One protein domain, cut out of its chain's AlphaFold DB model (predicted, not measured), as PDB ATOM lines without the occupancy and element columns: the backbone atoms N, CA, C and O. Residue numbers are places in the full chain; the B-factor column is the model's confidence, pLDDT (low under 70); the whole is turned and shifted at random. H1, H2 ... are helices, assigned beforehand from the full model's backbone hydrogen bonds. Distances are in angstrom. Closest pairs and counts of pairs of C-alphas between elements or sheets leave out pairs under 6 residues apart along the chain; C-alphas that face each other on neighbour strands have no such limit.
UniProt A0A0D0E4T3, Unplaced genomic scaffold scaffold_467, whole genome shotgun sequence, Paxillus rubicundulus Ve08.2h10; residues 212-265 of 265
ATOM      1  N   CYS A 212     271.635 239.760 199.021       87.94
ATOM      2  CA  CYS A 212     270.605 239.860 197.985       87.94
ATOM      3  C   CYS A 212     270.788 238.793 196.891       87.94
ATOM      4  O   CYS A 212     271.831 238.737 196.242       87.94
ATOM      5  N   GLU A 213     269.754 237.994 196.613       88.31
ATOM      6  CA  GLU A 213     269.833 236.880 195.648       88.31
ATOM      7  C   GLU A 213     269.980 237.321 194.179       88.31
ATOM      8  O   GLU A 213     270.295 236.495 193.315       88.31
ATOM      9  N   PHE A 214     269.761 238.614 193.909       87.94
ATOM     10  CA  PHE A 214     269.950 239.246 192.605       87.94
ATOM     11  C   PHE A 214     271.342 239.880 192.477       87.94
ATOM     12  O   PHE A 214     272.174 239.364 191.739       87.94
ATOM     13  N   CYS A 215     271.622 240.971 193.203       85.69
ATOM     14  CA  CYS A 215     272.882 241.706 193.036       85.69
ATOM     15  C   CYS A 215     274.073 241.100 193.791       85.69
ATOM     16  O   CYS A 215     275.206 241.406 193.445       85.69
ATOM     17  N   ARG A 216     273.835 240.282 194.829       87.81
ATOM     18  CA  ARG A 216     274.844 239.657 195.714       87.81
ATOM     19  C   ARG A 216     275.829 240.609 196.418       87.81
ATOM     20  O   ARG A 216     276.672 240.138 197.168       87.81
ATOM     21  N   THR A 217     275.691 241.925 196.241       81.44
ATOM     22  CA  THR A 217     276.577 242.965 196.801       81.44
ATOM     23  C   THR A 217     276.022 243.684 198.028       81.44
ATOM     24  O   THR A 217     276.780 244.319 198.751       81.44
ATOM     25  N   LYS A 218     274.707 243.623 198.272       85.81
ATOM     26  CA  LYS A 218     274.033 244.311 199.390       85.81
ATOM     27  C   LYS A 218     273.254 243.304 200.251       85.81
ATOM     28  O   LYS A 218     272.752 242.321 199.690       85.81
ATOM     29  N   PRO A 219     273.123 243.517 201.574       88.38
ATOM     30  CA  PRO A 219     272.313 242.659 202.439       88.38
ATOM     31  C   PRO A 219     270.836 242.669 202.017       88.38
ATOM     32  O   PRO A 219     270.347 243.631 201.421       88.38
ATOM     33  N   LYS A 220     270.119 241.581 202.310       87.62
ATOM     34  CA  LYS A 220     268.661 241.492 202.150       87.62
ATOM     35  C   LYS A 220     267.945 242.532 203.021       87.62
ATOM     36  O   LYS A 220     268.369 242.808 204.140       87.62
ATOM     37  N   HIS A 221     266.850 243.098 202.511       84.31
ATOM     38  CA  HIS A 221     266.033 244.052 203.262       84.31
ATOM     39  C   HIS A 221     264.978 243.314 204.097       84.31
ATOM     40  O   HIS A 221     264.007 242.798 203.536       84.31
ATOM     41  N   GLN A 222     265.135 243.295 205.426       83.06
ATOM     42  CA  GLN A 222     264.240 242.576 206.348       83.06
ATOM     43  C   GLN A 222     264.050 241.109 205.891       83.06
ATOM     44  O   GLN A 222     265.028 240.412 205.634       83.06
ATOM     45  N   HIS A 223     262.807 240.651 205.719       81.94
ATOM     46  CA  HIS A 223     262.465 239.298 205.258       81.94
ATOM     47  C   HIS A 223     262.469 239.128 203.719       81.94
ATOM     48  O   HIS A 223     262.064 238.085 203.206       81.94
ATOM     49  N   SER A 224     262.905 240.133 202.951       85.44
ATOM     50  CA  SER A 224     262.962 240.067 201.483       85.44
ATOM     51  C   SER A 224     264.113 239.189 200.977       85.44
ATOM     52  O   SER A 224     265.195 239.151 201.556       85.44
ATOM     53  N   LYS A 225     263.944 238.558 199.808       89.06
ATOM     54  CA  LYS A 225     265.050 237.901 199.077       89.06
ATOM     55  C   LYS A 225     266.040 238.896 198.452       89.06
ATOM     56  O   LYS A 225     267.135 238.505 198.038       89.06
ATOM     57  N   TYR A 226     265.674 240.177 198.398       91.69
ATOM     58  CA  TYR A 226     266.397 241.229 197.689       91.69
ATOM     59  C   TYR A 226     266.663 242.454 198.580       91.69
ATOM     60  O   TYR A 226     265.957 242.695 199.557       91.69
ATOM     61  N   CYS A 227     267.685 243.242 198.240       91.56
ATOM     62  CA  CYS A 227     268.063 244.458 198.977       91.56
ATOM     63  C   CYS A 227     267.189 245.685 198.663       91.56
ATOM     64  O   CYS A 227     267.221 246.666 199.397       91.56
ATOM     65  N   SER A 228     266.441 245.665 197.556       89.44
ATOM     66  CA  SER A 228     265.626 246.792 197.095       89.44
ATOM     67  C   SER A 228     264.539 246.332 196.126       89.44
ATOM     68  O   SER A 228     264.676 245.288 195.483       89.44
ATOM     69  N   ARG A 229     263.491 247.150 195.960       89.31
ATOM     70  CA  ARG A 229     262.427 246.911 194.968       89.31
ATOM     71  C   ARG A 229     262.985 246.810 193.544       89.31
ATOM     72  O   ARG A 229     262.647 245.874 192.836       89.31
ATOM     73  N   THR A 230     263.966 247.643 193.191       89.88
ATOM     74  CA  THR A 230     264.698 247.561 191.914       89.88
ATOM     75  C   THR A 230     265.339 246.190 191.674       89.88
ATOM     76  O   THR A 230     265.357 245.711 190.542       89.88
ATOM     77  N   CYS A 231     265.875 245.542 192.715       88.88
ATOM     78  CA  CYS A 231     266.422 244.188 192.590       88.88
ATOM     79  C   CYS A 231     265.319 243.131 192.459       88.88
ATOM     80  O   CYS A 231     265.503 242.185 191.699       88.88
ATOM     81  N   THR A 232     264.178 243.306 193.132       91.62
ATOM     82  CA  THR A 232     262.982 242.465 192.943       91.62
ATOM     83  C   THR A 232     262.472 242.539 191.503       91.62
ATOM     84  O   THR A 232     262.307 241.505 190.857       91.62
ATOM     85  N   ASP A 233     262.279 243.752 190.981       90.88
ATOM     86  CA  ASP A 233     261.709 243.991 189.653       90.88
ATOM     87  C   ASP A 233     262.639 243.457 188.553       90.88
ATOM     88  O   ASP A 233     262.202 242.730 187.659       90.88
ATOM     89  N   LYS A 234     263.953 243.719 188.660       89.88
ATOM     90  CA  LYS A 234     264.949 243.149 187.738       89.88
ATOM     91  C   LYS A 234     265.004 241.622 187.830       89.88
ATOM     92  O   LYS A 234     265.038 240.965 186.792       89.88
ATOM     93  N   ALA A 235     264.962 241.037 189.031       89.25
ATOM     94  CA  ALA A 235     264.951 239.583 189.199       89.25
ATOM     95  C   ALA A 235     263.714 238.923 188.565       89.25
ATOM     96  O   ALA A 235     263.844 237.869 187.945       89.25
ATOM     97  N   ALA A 236     262.539 239.557 188.647       90.25
ATOM     98  CA  ALA A 236     261.300 239.063 188.040       90.25
ATOM     99  C   ALA A 236     261.327 239.034 186.495       90.25
ATOM    100  O   ALA A 236     260.547 238.301 185.872       90.25
ATOM    101  N   MET A 237     262.221 239.811 185.874       92.06
ATOM    102  CA  MET A 237     262.427 239.854 184.423       92.06
ATOM    103  C   MET A 237     263.515 238.888 183.933       92.06
ATOM    104  O   MET A 237     263.575 238.633 182.733       92.06
ATOM    105  N   MET A 238     264.376 238.351 184.804       91.94
ATOM    106  CA  MET A 238     265.473 237.467 184.391       91.94
ATOM    107  C   MET A 238     265.040 236.005 184.215       91.94
ATOM    108  O   MET A 238     264.128 235.511 184.871       91.94
ATOM    109  N   CYS A 239     265.764 235.292 183.352       93.31
ATOM    110  CA  CYS A 239     265.701 233.841 183.200       93.31
ATOM    111  C   CYS A 239     265.929 233.133 184.545       93.31
ATOM    112  O   CYS A 239     266.996 233.292 185.147       93.31
ATOM    113  N   LYS A 240     264.977 232.295 184.980       90.25
ATOM    114  CA  LYS A 240     265.050 231.577 186.269       90.25
ATOM    115  C   LYS A 240     266.279 230.664 186.391       90.25
ATOM    116  O   LYS A 240     266.788 230.492 187.496       90.25
ATOM    117  N   TYR A 241     266.767 230.129 185.266       91.38
ATOM    118  CA  TYR A 241     267.960 229.277 185.202       91.38
ATOM    119  C   TYR A 241     269.265 230.087 185.248       91.38
ATOM    120  O   TYR A 241     269.945 230.109 186.270       91.38
ATOM    121  N   CYS A 242     269.626 230.784 184.163       88.81
ATOM    122  CA  CYS A 242     270.950 231.409 184.055       88.81
ATOM    123  C   CYS A 242     271.074 232.739 184.814       88.81
ATOM    124  O   CYS A 242     272.186 233.167 185.110       88.81
ATOM    125  N   ARG A 243     269.955 233.430 185.085       87.38
ATOM    126  CA  ARG A 243     269.872 234.782 185.679       87.38
ATOM    127  C   ARG A 243     270.642 235.904 184.948       87.38
ATOM    128  O   ARG A 243     270.541 237.052 185.358       87.38
ATOM    129  N   SER A 244     271.361 235.606 183.860       85.25
ATOM    130  CA  SER A 244     272.195 236.556 183.091       85.25
ATOM    131  C   SER A 244     271.489 237.225 181.903       85.25
ATOM    132  O   SER A 244     272.073 238.083 181.251       85.25
ATOM    133  N   ARG A 245     270.271 236.795 181.556       89.06
ATOM    134  CA  ARG A 245     269.491 237.323 180.426       89.06
ATOM    135  C   ARG A 245     268.025 237.501 180.824       89.06
ATOM    136  O   ARG A 245     267.534 236.666 181.592       89.06
ATOM    137  N   PRO A 246     267.313 238.499 180.265       90.81
ATOM    138  CA  PRO A 246     265.863 238.588 180.378       90.81
ATOM    139  C   PRO A 246     265.179 237.309 179.890       90.81
ATOM    140  O   PRO A 246     265.671 236.632 178.983       90.81
ATOM    141  N   LYS A 247     264.048 236.972 180.499       92.50
ATOM    142  CA  LYS A 247     263.185 235.868 180.076       92.50
ATOM    143  C   LYS A 247     262.434 236.231 178.787       92.50
ATOM    144  O   LYS A 247     262.151 237.403 178.541       92.50
ATOM    145  N   THR A 248     262.117 235.246 177.953       89.31
ATOM    146  CA  THR A 248     261.530 235.503 176.630       89.31
ATOM    147  C   THR A 248     260.007 235.619 176.721       89.31
ATOM    148  O   THR A 248     259.308 234.616 176.843       89.31
ATOM    149  N   GLY A 249     259.470 236.838 176.638       85.19
ATOM    150  CA  GLY A 249     258.021 237.077 176.633       85.19
ATOM    151  C   GLY A 249     257.325 236.537 177.889       85.19
ATOM    152  O   GLY A 249     257.597 236.992 178.999       85.19
ATOM    153  N   ARG A 250     256.416 235.566 177.714       86.19
ATOM    154  CA  ARG A 250     255.696 234.900 178.819       86.19
ATOM    155  C   ARG A 250     256.445 233.704 179.427       86.19
ATOM    156  O   ARG A 250     255.996 233.181 180.441       86.19
ATOM    157  N   TYR A 251     257.554 233.259 178.834       89.62
ATOM    158  CA  TYR A 251     258.317 232.109 179.325       89.62
ATOM    159  C   TYR A 251     259.230 232.495 180.495       89.62
ATOM    160  O   TYR A 251     259.700 233.625 180.590       89.62
ATOM    161  N   ASP A 252     259.529 231.533 181.370       92.50
ATOM    162  CA  ASP A 252     260.391 231.716 182.551       92.50
ATOM    163  C   ASP A 252     261.903 231.715 182.252       92.50
ATOM    164  O   ASP A 252     262.728 232.001 183.127       92.50
ATOM    165  N   TYR A 253     262.278 231.398 181.013       94.69
ATOM    166  CA  TYR A 253     263.658 231.200 180.577       94.69
ATOM    167  C   TYR A 253     263.973 232.072 179.351       94.69
ATOM    168  O   TYR A 253     263.079 232.465 178.608       94.69
ATOM    169  N   CYS A 254     265.254 232.382 179.132       93.38
ATOM    170  CA  CYS A 254     265.723 233.195 177.995       93.38
ATOM    171  C   CYS A 254     265.963 232.398 176.699       93.38
ATOM    172  O   CYS A 254     266.359 232.966 175.683       93.38
ATOM    173  N   SER A 255     265.851 231.069 176.754       92.94
ATOM    174  CA  SER A 255     266.093 230.159 175.631       92.94
ATOM    175  C   SER A 255     265.594 228.755 175.968       92.94
ATOM    176  O   SER A 255     265.535 228.391 177.146       92.94
ATOM    177  N   LYS A 256     265.328 227.944 174.933       92.38
ATOM    178  CA  LYS A 256     265.023 226.513 175.086       92.38
ATOM    179  C   LYS A 256     266.131 225.783 175.862       92.38
ATOM    180  O   LYS A 256     265.837 225.119 176.841       92.38
ATOM    181  N   VAL A 257     267.402 226.048 175.538       93.94
ATOM    182  CA  VAL A 257     268.579 225.486 176.237       93.94
ATOM    183  C   VAL A 257     268.561 225.754 177.748       93.94
ATOM    184  O   VAL A 257     268.950 224.896 178.532       93.94
ATOM    185  N   CYS A 258     268.113 226.937 178.184       92.06
ATOM    186  CA  CYS A 258     267.986 227.241 179.613       92.06
ATOM    187  C   CYS A 258     266.775 226.565 180.270       92.06
ATOM    188  O   CYS A 258     266.811 226.344 181.475       92.06
ATOM    189  N   ALA A 259     265.720 226.259 179.511       92.50
ATOM    190  CA  ALA A 259     264.577 225.497 180.002       92.50
ATOM    191  C   ALA A 259     264.914 224.000 180.107       92.50
ATOM    192  O   ALA A 259     264.666 223.397 181.144       92.50
ATOM    193  N   ASP A 260     265.536 223.419 179.077       94.12
ATOM    194  CA  ASP A 260     265.935 222.007 179.042       94.12
ATOM    195  C   ASP A 260     266.899 221.698 180.206       94.12
ATOM    196  O   ASP A 260     266.572 220.896 181.083       94.12
ATOM    197  N   LYS A 261     267.975 222.489 180.352       92.62
ATOM    198  CA  LYS A 261     268.918 222.374 181.480       92.62
ATOM    199  C   LYS A 261     268.302 222.613 182.863       92.62
ATOM    200  O   LYS A 261     268.820 222.091 183.846       92.62
ATOM    201  N   ALA A 262     267.239 223.414 182.971       90.06
ATOM    202  CA  ALA A 262     266.525 223.603 184.237       90.06
ATOM    203  C   ALA A 262     265.631 222.406 184.594       90.06
ATOM    204  O   ALA A 262     265.374 222.173 185.770       90.06
ATOM    205  N   ASN A 263     265.178 221.665 183.582       89.75
ATOM    206  CA  ASN A 263     264.300 220.504 183.703       89.75
ATOM    207  C   ASN A 263     265.063 219.165 183.670       89.75
ATOM    208  O   ASN A 263     264.423 218.117 183.619       89.75
ATOM    209  N   GLY A 264     266.402 219.187 183.665       83.81
ATOM    210  CA  GLY A 264     267.236 217.981 183.587       83.81
ATOM    211  C   GLY A 264     267.152 217.247 182.243       83.81
ATOM    212  O   GLY A 264     267.249 216.022 182.226       83.81
ATOM    213  N   ARG A 265     266.927 217.983 181.145       65.12
ATOM    214  CA  ARG A 265     266.837 217.480 179.764       65.12
ATOM    215  C   ARG A 265     268.016 217.946 178.910       65.12
ATOM    216  O   ARG A 265     268.548 219.044 179.199       65.12
TER     217      ARG A 265
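AT A GLANCE: This is residues 212 to 265 of the 265 residues of an uncharacterized protein of Paxillus rubicundulus Ve08.2h10 (UniProt A0A0D0E4T3). Little regular structure is present: the printed part is mainly loops, with a short helix, H1, beside a looped stretch, residues 212 to 228, towards one end, and a second short helix, H2, at the other end. The looping residues 238 to 255 fill the length between the two helices. The printed part has 54 residues, with two named helices in the order H1, H2 and no named strand; the class is all helix, with 16 residues in named elements. It is elongated, spanning 36 by 22 by 17 A, and only just loose, close to compact, with a radius of gyration of the C-alphas of 12.4 A.

HOW THE PARTS SIT: H1, residues 229 to 237, and H2, residues 256 to 262, are apart. In H1 and H2 every O i to N i+4 pair is within hydrogen-bond range.

IN THESE COORDINATES: Residues 212 to 228 come first. H1 begins at C-alpha 229 (262.427, 246.911, 194.968) and is 12.7 A long from first to last C-alpha. H2 is 9.7 A long and ends at C-alpha 262 (266.525, 223.603, 184.237).

THE WHOLE: The C-alphas farthest apart, of Gln 222 and Arg 265, are 36.7 A apart. The printed part has no cut. The link from H1 to H2 is long, 18 residues. Mean pLDDT of the printed part is 88.9; residue 265, the chain's last, is under 70.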